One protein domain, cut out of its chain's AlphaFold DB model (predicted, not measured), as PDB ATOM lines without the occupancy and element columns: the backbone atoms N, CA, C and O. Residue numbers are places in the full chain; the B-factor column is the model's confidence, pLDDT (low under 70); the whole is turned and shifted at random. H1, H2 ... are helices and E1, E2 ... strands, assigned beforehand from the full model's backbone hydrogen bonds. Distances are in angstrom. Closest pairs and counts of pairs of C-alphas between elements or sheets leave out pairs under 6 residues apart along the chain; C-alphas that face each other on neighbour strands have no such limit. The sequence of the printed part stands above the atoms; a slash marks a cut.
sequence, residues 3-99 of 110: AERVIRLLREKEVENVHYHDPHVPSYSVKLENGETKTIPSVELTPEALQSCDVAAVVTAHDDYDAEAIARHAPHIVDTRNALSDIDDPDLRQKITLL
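Overview. This is residues 3 to 99 of the 110 residues of the protein "UDPG_MGDP_dh_C domain-containing protein" of Bacteroidetes bacterium QH_7_64_110 (UniProt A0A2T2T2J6). What is the shape? Two lobes make the long axis: in one, H2, H3 and H4 lie near the ends where the strands of a small parallel sheet, E3 E4 E5, begin; in the other, H1 packs on E1 of an antiparallel hairpin, E1 and E2. What is it made of? The 97 printed residues hold H1 E1 E2 H2 E3 H3 E4 H4 E5 in chain order, class mixed, with 46 residues, under half, in named elements. How large is it? It is compact, radius of gyration of the C-alphas 13.8 A, yet elongated, spanning 45 by 25 by 23 A.

Arrangement. How is the larger sheet built? Parallel E3, residues 56 to 58, E4, 77 to 79, and E5, 96 to 98, have N 58 and O 78, 2.8 A, and N 97 and O 77, 2.8 A, within hydrogen-bond range. With H3, residues 67 to 73, and H4, residues 90 to 93, they form two strand-helix-strand units, parallel neighbour strands with a helix between: E3, H3, E4 and E4, H4, E5, both crossovers right-handed. How do the helices stand? H3 is on the sheet but only grazes it, with residues 70 to 73, and only just touches H4, with 3 pairs of C-alphas within 8 A, the closest Ala 71 and Leu 92, 5.7 A. H2, residues 47 to 52, touches H3 at a steep tilt of 55 degrees, the same way, closest C-alphas Gln 51 and His 73, 5.4 A. What of the hairpin? E1, residues 27 to 31, and E2, 37 to 41, are antiparallel at 159 degrees, with N 30 and O 38 at 2.8 A. The closest C-alphas of H1, residues 3 to 12, and E1 are Glu 4 and Val 30, 6.3 A; H1 and E3 are apart. Are the helix backbones complete? Every O i to N i+4 pair is within hydrogen-bond range in H1, H2 and H3; H4 is too short for one.

Along the chain. Where do the first and last elements lie? H1 begins at C-alpha 3, (230.117, 220.721, 176.708), and E5 ends at C-alpha 98, (222.991, 222.055, 161.715). Which are longest? H1 measures 14.2 A, E1 13.3 A and E2 13.0 A.

Size, cuts and confidence. How far does it reach? The C-alphas farthest apart, Gly 35 and Asp 89, are 44.9 A apart. Is it continuous and confident? The printed part has no cut, H1 to E1 is a long link of 14 residues, and no printed residue is under 70 in pLDDT.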
ATOM      1  N   ALA A   3     231.269 220.395 175.864       87.00
ATOM      2  CA  ALA A   3     230.117 220.721 176.708       87.00
ATOM      3  C   ALA A   3     230.442 221.684 177.863       87.00
ATOM      4  O   ALA A   3     229.683 222.615 178.114       87.00
ATOM      5  N   GLU A   4     231.591 221.522 178.527       87.00
ATOM      6  CA  GLU A   4     232.001 222.375 179.652       87.00
ATOM      7  C   GLU A   4     232.083 223.849 179.236       87.00
ATOM      8  O   GLU A   4     231.548 224.729 179.911       87.00
ATOM      9  N   ARG A   5     232.717 224.121 178.089       89.38
ATOM     10  CA  ARG A   5     232.883 225.484 177.578       89.38
ATOM     11  C   ARG A   5     231.539 226.093 177.194       89.38
ATOM     12  O   ARG A   5     231.319 227.264 177.484       89.38
ATOM     13  N   VAL A   6     230.655 225.312 176.572       92.00
ATOM     14  CA  VAL A   6     229.304 225.758 176.199       92.00
ATOM     15  C   VAL A   6     228.498 226.117 177.443       92.00
ATOM     16  O   VAL A   6     227.982 227.226 177.536       92.00
ATOM     17  N   ILE A   7     228.459 225.226 178.433       91.25
ATOM     18  CA  ILE A   7     227.742 225.456 179.688       91.25
ATOM     19  C   ILE A   7     228.286 226.696 180.404       91.25
ATOM     20  O   ILE A   7     227.505 227.528 180.863       91.25
ATOM     21  N   ARG A   8     229.613 226.868 180.462       89.62
ATOM     22  CA  ARG A   8     230.231 228.053 181.069       89.62
ATOM     23  C   ARG A   8     229.792 229.345 180.377       89.62
ATOM     24  O   ARG A   8     229.342 230.258 181.056       89.62
ATOM     25  N   LEU A   9     229.853 229.392 179.044       92.19
ATOM     26  CA  LEU A   9     229.440 230.561 178.255       92.19
ATOM     27  C   LEU A   9     227.946 230.885 178.423       92.19
ATOM     28  O   LEU A   9     227.574 232.053 178.458       92.19
ATOM     29  N   LEU A  10     227.084 229.869 178.540       92.88
ATOM     30  CA  LEU A  10     225.657 230.069 178.818       92.88
ATOM     31  C   LEU A  10     225.441 230.676 180.209       92.88
ATOM     32  O   LEU A  10     224.654 231.604 180.361       92.88
ATOM     33  N   ARG A  11     226.187 230.208 181.216       88.94
ATOM     34  CA  ARG A  11     226.135 230.754 182.580       88.94
ATOM     35  C   ARG A  11     226.669 232.184 182.662       88.94
ATOM     36  O   ARG A  11     226.069 233.000 183.347       88.94
ATOM     37  N   GLU A  12     227.753 232.494 181.950       89.25
ATOM     38  CA  GLU A  12     228.287 233.860 181.806       89.25
ATOM     39  C   GLU A  12     227.262 234.812 181.157       89.25
ATOM     40  O   GLU A  12     227.262 236.006 181.432       89.25
ATOM     41  N   LYS A  13     226.357 234.278 180.327       91.81
ATOM     42  CA  LYS A  13     225.215 234.996 179.737       91.81
ATOM     43  C   LYS A  13     223.941 234.939 180.589       91.81
ATOM     44  O   LYS A  13     222.860 235.186 180.066       91.81
ATOM     45  N   GLU A  14     224.065 234.588 181.868       90.38
ATOM     46  CA  GLU A  14     222.968 234.567 182.844       90.38
ATOM     47  C   GLU A  14     221.851 233.552 182.521       90.38
ATOM     48  O   GLU A  14     220.732 233.660 183.016       90.38
ATOM     49  N   VAL A  15     222.146 232.506 181.737       92.75
ATOM     50  CA  VAL A  15     221.197 231.405 181.513       92.75
ATOM     51  C   VAL A  15     221.149 230.511 182.754       92.75
ATOM     52  O   VAL A  15     222.113 229.818 183.099       92.75
ATOM     53  N   GLU A  16     220.010 230.508 183.445       87.81
ATOM     54  CA  GLU A  16     219.842 229.775 184.706       87.81
ATOM     55  C   GLU A  16     219.472 228.294 184.514       87.81
ATOM     56  O   GLU A  16     219.972 227.423 185.235       87.81
ATOM     57  N   ASN A  17     218.662 227.989 183.502       92.00
ATOM     58  CA  ASN A  17     218.146 226.643 183.255       92.00
ATOM     59  C   ASN A  17     219.016 225.915 182.230       92.00
ATOM     60  O   ASN A  17     218.688 225.821 181.052       92.00
ATOM     61  N   VAL A  18     220.168 225.422 182.689       92.94
ATOM     62  CA  VAL A  18     221.055 224.576 181.880       92.94
ATOM     63  C   VAL A  18     221.033 223.166 182.445       92.94
ATOM     64  O   VAL A  18     221.579 222.925 183.526       92.94
ATOM     65  N   HIS A  19     220.425 222.258 181.688       93.94
ATOM     66  CA  HIS A  19     220.456 220.821 181.930       93.94
ATOM     67  C   HIS A  19     221.511 220.174 181.037       93.94
ATOM     68  O   HIS A  19     221.812 220.657 179.945       93.94
ATOM     69  N   TYR A  20     222.093 219.088 181.524       93.56
ATOM     70  CA  TYR A  20     223.157 218.366 180.847       93.56
ATOM     71  C   TYR A  20     222.832 216.878 180.856       93.56
ATOM     72  O   TYR A  20     222.388 216.369 181.877       93.56
ATOM     73  N   HIS A  21     223.071 216.195 179.741       93.56
ATOM     74  CA  HIS A  21     222.982 214.746 179.648       93.56
ATOM     75  C   HIS A  21     224.221 214.198 178.942       93.56
ATOM     76  O   HIS A  21     224.660 214.737 177.926       93.56
ATOM     77  N   ASP A  22     224.753 213.120 179.501       92.00
ATOM     78  CA  ASP A  22     225.755 212.247 178.901       92.00
ATOM     79  C   ASP A  22     225.708 210.903 179.648       92.00
ATOM     80  O   ASP A  22     225.749 210.904 180.889       92.00
ATOM     81  N   PRO A  23     225.605 209.768 178.938       90.19
ATOM     82  CA  PRO A  23     225.517 208.450 179.559       90.19
ATOM     83  C   PRO A  23     226.855 207.975 180.146       90.19
ATOM     84  O   PRO A  23     226.873 207.093 181.003       90.19
ATOM     85  N   HIS A  24     227.975 208.578 179.738       90.19
ATOM     86  CA  HIS A  24     229.331 208.209 180.152       90.19
ATOM     87  C   HIS A  24     229.886 209.131 181.245       90.19
ATOM     88  O   HIS A  24     230.847 208.773 181.930       90.19
ATOM     89  N   VAL A  25     229.300 210.318 181.431       90.44
ATOM     90  CA  VAL A  25     229.789 211.327 182.381       90.44
ATOM     91  C   VAL A  25     228.669 211.785 183.328       90.44
ATOM     92  O   VAL A  25     227.822 212.587 182.935       90.44
ATOM     93  N   PRO A  26     228.684 211.365 184.610       90.69
ATOM     94  CA  PRO A  26     227.568 211.580 185.537       90.69
ATOM     95  C   PRO A  26     227.439 213.021 186.047       90.69
ATOM     96  O   PRO A  26     226.382 213.407 186.538       90.69
ATOM     97  N   SER A  27     228.502 213.827 185.983       90.25
ATOM     98  CA  SER A  27     228.448 215.255 186.316       90.25
ATOM     99  C   SER A  27     229.652 216.010 185.752       90.25
ATOM    100  O   SER A  27     230.713 215.420 185.539       90.25
ATOM    101  N   TYR A  28     229.501 217.323 185.567       85.94
ATOM    102  CA  TYR A  28     230.597 218.239 185.251       85.94
ATOM    103  C   TYR A  28     230.793 219.287 186.334       85.94
ATOM    104  O   TYR A  28     229.829 219.836 186.854       85.94
ATOM    105  N   SER A  29     232.050 219.634 186.597       88.31
ATOM    106  CA  SER A  29     232.420 220.794 187.408       88.31
ATOM    107  C   SER A  29     232.827 221.939 186.487       88.31
ATOM    108  O   SER A  29     233.813 221.828 185.763       88.31
ATOM    109  N   VAL A  30     232.080 223.038 186.516       86.56
ATOM    110  CA  VAL A  30     232.318 224.231 185.701       86.56
ATOM    111  C   VAL A  30     232.842 225.342 186.598       86.56
ATOM    112  O   VAL A  30     232.177 225.737 187.554       86.56
ATOM    113  N   LYS A  31     234.031 225.860 186.282       87.94
ATOM    114  CA  LYS A  31     234.589 227.034 186.959       87.94
ATOM    115  C   LYS A  31     234.072 228.309 186.295       87.94
ATOM    116  O   LYS A  31     234.300 228.518 185.105       87.94
ATOM    117  N   LEU A  32     233.384 229.141 187.066       84.56
ATOM    118  CA  LEU A  32     232.840 230.430 186.647       84.56
ATOM    119  C   LEU A  32     233.902 231.539 186.757       84.56
ATOM    120  O   LEU A  32     234.928 231.374 187.423       84.56
ATOM    121  N   GLU A  33     233.659 232.687 186.116       82.62
ATOM    122  CA  GLU A  33     234.597 233.824 186.126       82.62
ATOM    123  C   GLU A  33     234.823 234.412 187.525       82.62
ATOM    124  O   GLU A  33     235.931 234.834 187.849       82.62
ATOM    125  N   ASN A  34     233.806 234.358 188.389       84.44
ATOM    126  CA  ASN A  34     233.899 234.765 189.794       84.44
ATOM    127  C   ASN A  34     234.761 233.809 190.656       84.44
ATOM    128  O   ASN A  34     234.917 234.036 191.854       84.44
ATOM    129  N   GLY A  35     235.308 232.738 190.067       86.12
ATOM    130  CA  GLY A  35     236.133 231.738 190.741       86.12
ATOM    131  C   GLY A  35     235.353 230.606 191.416       86.12
ATOM    132  O   GLY A  35     235.984 229.661 191.890       86.12
ATOM    133  N   GLU A  36     234.020 230.663 191.431       88.31
ATOM    134  CA  GLU A  36     233.149 229.604 191.944       88.31
ATOM    135  C   GLU A  36     233.187 228.377 191.024       88.31
ATOM    136  O   GLU A  36     233.220 228.496 189.798       88.31
ATOM    137  N   THR A  37     233.146 227.183 191.612       90.06
ATOM    138  CA  THR A  37     232.955 225.935 190.869       90.06
ATOM    139  C   THR A  37     231.532 225.452 191.085       90.06
ATOM    140  O   THR A  37     231.150 225.158 192.216       90.06
ATOM    141  N   LYS A  38     230.764 225.315 190.004       87.12
ATOM    142  CA  LYS A  38     229.439 224.691 190.034       87.12
ATOM    143  C   LYS A  38     229.503 223.281 189.480       87.12
ATOM    144  O   LYS A  38     229.997 223.074 188.374       87.12
ATOM    145  N   THR A  39     228.964 222.324 190.226       90.44
ATOM    146  CA  THR A  39     228.756 220.960 189.735       90.44
ATOM    147  C   THR A  39     227.369 220.846 189.119       90.44
ATOM    148  O   THR A  39     226.378 221.234 189.735       90.44
ATOM    149  N   ILE A  40     227.301 220.315 187.904       90.19
ATOM    150  CA  ILE A  40     226.071 220.116 187.144       90.19
ATOM    151  C   ILE A  40     225.919 218.611 186.920       90.19
ATOM    152  O   ILE A  40     226.772 218.018 186.251       90.19
ATOM    153  N   PRO A  41     224.894 217.973 187.507       92.56
ATOM    154  CA  PRO A  41     224.653 216.553 187.312       92.56
ATOM    155  C   PRO A  41     224.118 216.276 185.903       92.56
ATOM    156  O   PRO A  41     223.422 217.107 185.317       92.56
ATOM    157  N   SER A  42     224.439 215.093 185.383       94.38
ATOM    158  CA  SER A  42     223.759 214.518 184.223       94.38
ATOM    159  C   SER A  42     222.315 214.203 184.619       94.38
ATOM    160  O   SER A  42     222.076 213.623 185.679       94.38
ATOM    161  N   VAL A  43     221.354 214.627 183.805       94.44
ATOM    162  CA  VAL A  43     219.935 214.283 183.949       94.44
ATOM    163  C   VAL A  43     219.590 213.145 183.002       94.44
ATOM    164  O   VAL A  43     220.283 212.937 182.009       94.44
ATOM    165  N   GLU A  44     218.520 212.407 183.275       93.81
ATOM    166  CA  GLU A  44     218.021 211.420 182.317       93.81
ATOM    167  C   GLU A  44     217.450 212.108 181.070       93.81
ATOM    168  O   GLU A  44     216.786 213.144 181.157       93.81
ATOM    169  N   LEU A  45     217.709 211.522 179.901       93.12
ATOM    170  CA  LEU A  45     217.207 212.019 178.624       93.12
ATOM    171  C   LEU A  45     215.791 211.489 178.379       93.12
ATOM    172  O   LEU A  45     215.593 210.539 177.626       93.12
ATOM    173  N   THR A  46     214.807 212.078 179.058       95.88
ATOM    174  CA  THR A  46     213.397 211.692 178.906       95.88
ATOM    175  C   THR A  46     212.654 212.621 177.937       95.88
ATOM    176  O   THR A  46     213.071 213.770 177.737       95.88
ATOM    177  N   PRO A  47     211.525 212.176 177.354       96.94
ATOM    178  CA  PRO A  47     210.631 213.039 176.584       96.94
ATOM    179  C   PRO A  47     210.242 214.326 177.312       96.94
ATOM    180  O   PRO A  47     210.236 215.397 176.714       96.94
ATOM    181  N   GLU A  48     209.959 214.240 178.610       96.88
ATOM    182  CA  GLU A  48     209.561 215.376 179.440       96.88
ATOM    183  C   GLU A  48     210.718 216.360 179.619       96.88
ATOM    184  O   GLU A  48     210.520 217.570 179.506       96.88
ATOM    185  N   ALA A  49     211.937 215.854 179.840       95.25
ATOM    186  CA  ALA A  49     213.130 216.689 179.929       95.25
ATOM    187  C   ALA A  49     213.374 217.445 178.612       95.25
ATOM    188  O   ALA A  49     213.603 218.655 178.631       95.25
ATOM    189  N   LEU A  50     213.246 216.760 177.471       96.88
ATOM    190  CA  LEU A  50     213.394 217.351 176.138       96.88
ATOM    191  C   LEU A  50     212.299 218.374 175.812       96.88
ATOM    192  O   LEU A  50     212.588 219.406 175.222       96.88
ATOM    193  N   GLN A  51     211.054 218.121 176.218       97.06
ATOM    194  CA  GLN A  51     209.940 219.054 176.016       97.06
ATOM    195  C   GLN A  51     210.020 220.287 176.922       97.06
ATOM    196  O   GLN A  51     209.416 221.312 176.610       97.06
ATOM    197  N   SER A  52     210.722 220.185 178.053       95.69
ATOM    198  CA  SER A  52     210.829 221.269 179.033       95.69
ATOM    199  C   SER A  52     211.842 222.354 178.664       95.69
ATOM    200  O   SER A  52     211.810 223.428 179.262       95.69
ATOM    201  N   CYS A  53     212.746 222.091 177.715       95.50
ATOM    202  CA  CYS A  53     213.743 223.063 177.284       95.50
ATOM    203  C   CYS A  53     213.277 223.853 176.056       95.50
ATOM    204  O   CYS A  53     212.565 223.335 175.201       95.50
ATOM    205  N   ASP A  54     213.736 225.098 175.926       96.00
ATOM    206  CA  ASP A  54     213.500 225.886 174.711       96.00
ATOM    207  C   ASP A  54     214.352 225.380 173.535       96.00
ATOM    208  O   ASP A  54     213.922 225.391 172.379       96.00
ATOM    209  N   VAL A  55     215.583 224.947 173.833       96.88
ATOM    210  CA  VAL A  55     216.575 224.495 172.852       96.88
ATOM    211  C   VAL A  55     217.395 223.337 173.421       96.88
ATOM    212  O   VAL A  55     217.986 223.450 174.497       96.88
ATOM    213  N   ALA A  56     217.509 222.254 172.654       96.62
ATOM    214  CA  ALA A  56     218.480 221.189 172.876       96.62
ATOM    215  C   ALA A  56     219.733 221.430 172.017       96.62
ATOM    216  O   ALA A  56     219.639 221.666 170.814       96.62
ATOM    217  N   ALA A  57     220.922 221.361 172.617       95.88
ATOM    218  CA  ALA A  57     222.187 221.525 171.903       95.88
ATOM    219  C   ALA A  57     222.986 220.219 171.904       95.88
ATOM    220  O   ALA A  57     223.425 219.753 172.958       95.88
ATOM    221  N   VAL A  58     223.229 219.654 170.722       94.88
ATOM    222  CA  VAL A  58     224.088 218.478 170.568       94.88
ATOM    223  C   VAL A  58     225.526 218.932 170.387       94.88
ATOM    224  O   VAL A  58     225.915 219.468 169.347       94.88
ATOM    225  N   VAL A  59     226.314 218.727 171.440       93.25
ATOM    226  CA  VAL A  59     227.723 219.152 171.541       93.25
ATOM    227  C   VAL A  59     228.711 217.986 171.472       93.25
ATOM    228  O   VAL A  59     229.891 218.190 171.186       93.25
ATOM    229  N   THR A  60     228.219 216.765 171.676       88.06
ATOM    230  CA  THR A  60     228.953 215.503 171.544       88.06
ATOM    231  C   THR A  60     228.040 214.520 170.817       88.06
ATOM    232  O   THR A  60     226.853 214.476 171.122       88.06
ATOM    233  N   ALA A  61     228.571 213.768 169.850       82.56
ATOM    234  CA  ALA A  61     227.831 212.703 169.177       82.56
ATOM    235  C   ALA A  61     228.210 211.378 169.834       82.56
ATOM    236  O   ALA A  61     229.302 210.872 169.581       82.56
ATOM    237  N   HIS A  62     227.345 210.888 170.718       82.62
ATOM    238  CA  HIS A  62     227.432 209.525 171.231       82.62
ATOM    239  C   HIS A  62     226.505 208.648 170.399       82.62
ATOM    240  O   HIS A  62     225.364 209.038 170.158       82.62
ATOM    241  N   ASP A  63     226.983 207.473 169.996       80.69
ATOM    242  CA  ASP A  63     226.190 206.508 169.218       80.69
ATOM    243  C   ASP A  63     224.978 205.980 170.013       80.69
ATOM    244  O   ASP A  63     224.012 205.494 169.435       80.69
ATOM    245  N   ASP A  64     225.013 206.114 171.343       81.75
ATOM    246  CA  ASP A  64     223.958 205.674 172.262       81.75
ATOM    247  C   ASP A  64     222.719 206.593 172.271       81.75
ATOM    248  O   ASP A  64     221.740 206.305 172.963       81.75
ATOM    249  N   TYR A  65     222.747 207.727 171.563       85.44
ATOM    250  CA  TYR A  65     221.621 208.657 171.538       85.44
ATOM    251  C   TYR A  65     220.518 208.221 170.575       85.44
ATOM    252  O   TYR A  65     220.746 208.004 169.388       85.44
ATOM    253  N   ASP A  66     219.282 208.208 171.075       91.69
ATOM    254  CA  ASP A  66     218.088 208.080 170.243       91.69
ATOM    255  C   ASP A  66     217.790 209.425 169.553       91.69
ATOM    256  O   ASP A  66     217.123 210.311 170.097       91.69
ATOM    257  N   ALA A  67     218.343 209.594 168.349       93.19
ATOM    258  CA  ALA A  67     218.183 210.804 167.545       93.19
ATOM    259  C   ALA A  67     216.709 211.111 167.223       93.19
ATOM    260  O   ALA A  67     216.316 212.280 167.211       93.19
ATOM    261  N   GLU A  68     215.888 210.079 167.008       95.06
ATOM    262  CA  GLU A  68     214.460 210.218 166.709       95.06
ATOM    263  C   GLU A  68     213.703 210.729 167.941       95.06
ATOM    264  O   GLU A  68     212.903 211.661 167.832       95.06
ATOM    265  N   ALA A  69     213.993 210.195 169.133       95.19
ATOM    266  CA  ALA A  69     213.413 210.698 170.376       95.19
ATOM    267  C   ALA A  69     213.781 212.173 170.619       95.19
ATOM    268  O   ALA A  69     212.909 212.983 170.947       95.19
ATOM    269  N   ILE A  70     215.045 212.552 170.393       96.31
ATOM    270  CA  ILE A  70     215.488 213.951 170.500       96.31
ATOM    271  C   ILE A  70     214.711 214.836 169.514       96.31
ATOM    272  O   ILE A  70     214.113 215.829 169.933       96.31
ATOM    273  N   ALA A  71     214.662 214.462 168.231       97.31
ATOM    274  CA  ALA A  71     213.971 215.209 167.175       97.31
ATOM    275  C   ALA A  71     212.463 215.366 167.427       97.31
ATOM    276  O   ALA A  71     211.861 216.415 167.158       97.31
ATOM    277  N   ARG A  72     211.839 214.321 167.972       97.62
ATOM    278  CA  ARG A  72     210.408 214.282 168.264       97.62
ATOM    279  C   ARG A  72     210.031 215.196 169.424       97.62
ATOM    280  O   ARG A  72     209.029 215.908 169.316       97.62
ATOM    281  N   HIS A  73     210.810 215.178 170.504       98.12
ATOM    282  CA  HIS A  73     210.425 215.792 171.775       98.12
ATOM    283  C   HIS A  73     211.021 217.183 172.019       98.12
ATOM    284  O   HIS A  73     210.354 217.992 172.662       98.12
ATOM    285  N   ALA A  74     212.209 217.498 171.490       97.88
ATOM    286  CA  ALA A  74     212.785 218.834 171.641       97.88
ATOM    287  C   ALA A  74     212.076 219.864 170.731       97.88
ATOM    288  O   ALA A  74     211.833 219.572 169.552       97.88
ATOM    289  N   PRO A  75     211.770 221.082 171.220       97.56
ATOM    290  CA  PRO A  75     211.150 222.126 170.396       97.56
ATOM    291  C   PRO A  75     212.070 222.646 169.285       97.56
ATOM    292  O   PRO A  75     211.651 222.772 168.135       97.56
ATOM    293  N   HIS A  76     213.337 222.899 169.626       98.12
ATOM    294  CA  HIS A  76     214.386 223.337 168.710       98.12
ATOM    295  C   HIS A  76     215.702 222.643 169.034       98.12
ATOM    296  O   HIS A  76     216.034 222.426 170.199       98.12
ATOM    297  N   ILE A  77     216.467 222.313 167.997       98.06
ATOM    298  CA  ILE A  77     217.714 221.566 168.127       98.06
ATOM    299  C   ILE A  77     218.828 222.309 167.406       98.06
ATOM    300  O   ILE A  77     218.713 222.650 166.229       98.06
ATOM    301  N   VAL A  78     219.932 222.524 168.112       97.25
ATOM    302  CA  VAL A  78     221.198 222.985 167.544       97.25
ATOM    303  C   VAL A  78     222.148 221.799 167.504       97.25
ATOM    304  O   VAL A  78     222.659 221.361 168.533       97.25
ATOM    305  N   ASP A  79     222.390 221.276 166.309       95.94
ATOM    306  CA  ASP A  79     223.282 220.146 166.093       95.94
ATOM    307  C   ASP A  79     224.649 220.646 165.621       95.94
ATOM    308  O   ASP A  79     224.788 221.161 164.514       95.94
ATOM    309  N   THR A  80     225.675 220.520 166.465       94.25
ATOM    310  CA  THR A  80     227.057 220.911 166.118       94.25
ATOM    311  C   THR A  80     227.896 219.749 165.596       94.25
ATOM    312  O   THR A  80     229.086 219.910 165.314       94.25
ATOM    313  N   ARG A  81     227.307 218.552 165.527       93.12
ATOM    314  CA  ARG A  81     228.005 217.289 165.282       93.12
ATOM    315  C   ARG A  81     227.478 216.534 164.072       93.12
ATOM    316  O   ARG A  81     228.105 215.547 163.700       93.12
ATOM    317  N   ASN A  82     226.387 217.006 163.468       93.69
ATOM    318  CA  ASN A  82     225.645 216.279 162.444       93.69
ATOM    319  C   ASN A  82     225.175 214.904 162.954       93.69
ATOM    320  O   ASN A  82     225.205 213.928 162.215       93.69
ATOM    321  N   ALA A  83     224.807 214.828 164.236       93.62
ATOM    322  CA  ALA A  83     224.355 213.602 164.890       93.62
ATOM    323  C   ALA A  83     222.907 213.235 164.532       93.62
ATOM    324  O   ALA A  83     222.514 212.087 164.693       93.62
ATOM    325  N   LEU A  84     222.113 214.196 164.053       94.38
ATOM    326  CA  LEU A  84     220.726 213.981 163.631       94.38
ATOM    327  C   LEU A  84     220.591 213.977 162.100       94.38
ATOM    328  O   LEU A  84     219.591 214.449 161.559       94.38
ATOM    329  N   SER A  85     221.614 213.500 161.383       92.81
ATOM    330  CA  SER A  85     221.620 213.487 159.913       92.81
ATOM    331  C   SER A  85     220.539 212.608 159.303       92.81
ATOM    332  O   SER A  85     220.082 212.908 158.205       92.81
ATOM    333  N   ASP A  86     220.132 211.563 160.020       93.81
ATOM    334  CA  ASP A  86     219.258 210.504 159.506       93.81
ATOM    335  C   ASP A  86     217.765 210.808 159.736       93.81
ATOM    336  O   ASP A  86     216.894 209.984 159.463       93.81
ATOM    337  N   ILE A  87     217.451 212.002 160.252       96.25
ATOM    338  CA  ILE A  87     216.075 212.465 160.448       96.25
ATOM    339  C   ILE A  87     215.537 213.024 159.128       96.25
ATOM    340  O   ILE A  87     215.766 214.187 158.792       96.25
ATOM    341  N   ASP A  88     214.788 212.196 158.404       95.44
ATOM    342  CA  ASP A  88     214.213 212.541 157.097       95.44
ATOM    343  C   ASP A  88     212.786 213.114 157.165       95.44
ATOM    344  O   ASP A  88     212.299 213.681 156.184       95.44
ATOM    345  N   ASP A  89     212.099 212.989 158.309       97.75
ATOM    346  CA  ASP A  89     210.758 213.555 158.491       97.75
ATOM    347  C   ASP A  89     210.814 215.097 158.380       97.75
ATOM    348  O   ASP A  89     211.504 215.742 159.180       97.75
ATOM    349  N   PRO A  90     210.099 215.722 157.421       96.94
ATOM    350  CA  PRO A  90     210.173 217.166 157.199       96.94
ATOM    351  C   PRO A  90     209.770 218.011 158.417       96.94
ATOM    352  O   PRO A  90     210.382 219.054 158.672       96.94
ATOM    353  N   ASP A  91     208.777 217.556 159.185       97.56
ATOM    354  CA  ASP A  91     208.240 218.275 160.344       97.56
ATOM    355  C   ASP A  91     209.187 218.200 161.545       97.56
ATOM    356  O   ASP A  91     209.212 219.108 162.386       97.56
ATOM    357  N   LEU A  92     209.990 217.137 161.627       97.75
ATOM    358  CA  LEU A  92     211.079 217.036 162.593       97.75
ATOM    359  C   LEU A  92     212.305 217.822 162.118       97.75
ATOM    360  O   LEU A  92     212.912 218.565 162.895       97.75
ATOM    361  N   ARG A  93     212.639 217.737 160.827       96.81
ATOM    362  CA  ARG A  93     213.846 218.343 160.260       96.81
ATOM    363  C   ARG A  93     213.862 219.864 160.365       96.81
ATOM    364  O   ARG A  93     214.934 220.428 160.592       96.81
ATOM    365  N   GLN A  94     212.704 220.520 160.257       96.88
ATOM    366  CA  GLN A  94     212.563 221.975 160.432       96.88
ATOM    367  C   GLN A  94     212.954 222.471 161.836       96.88
ATOM    368  O   GLN A  94     213.272 223.648 161.999       96.88
ATOM    369  N   LYS A  95     212.962 221.594 162.848       97.56
ATOM    370  CA  LYS A  95     213.391 221.935 164.212       97.56
ATOM    371  C   LYS A  95     214.912 221.902 164.373       97.56
ATOM    372  O   LYS A  95     215.426 222.430 165.356       97.56
ATOM    373  N   ILE A  96     215.628 221.279 163.432       97.38
ATOM    374  CA  ILE A  96     217.054 220.959 163.540       97.38
ATOM    375  C   ILE A  96     217.891 221.956 162.735       97.38
ATOM    376  O   ILE A  96     217.903 221.958 161.501       97.38
ATOM    377  N   THR A  97     218.681 222.756 163.441       97.00
ATOM    378  CA  THR A  97     219.699 223.633 162.860       97.00
ATOM    379  C   THR A  97     221.067 222.965 162.953       97.00
ATOM    380  O   THR A  97     221.631 222.848 164.039       97.00
ATOM    381  N   LEU A  98     221.619 222.558 161.808       95.56
ATOM    382  CA  LEU A  98     222.991 222.055 161.715       95.56
ATOM    383  C   LEU A  98     223.973 223.234 161.693       95.56
ATOM    384  O   LEU A  98     223.934 224.060 160.780       95.56
ATOM    385  N   LEU A  99     224.884 223.294 162.661       90.94
ATOM    386  CA  LEU A  99     225.984 224.255 162.677       90.94
ATOM    387  C   LEU A  99     227.248 223.631 162.081       90.94
ATOM    388  O   LEU A  99     227.651 222.533 162.452       90.94
TER     389      LEU A  99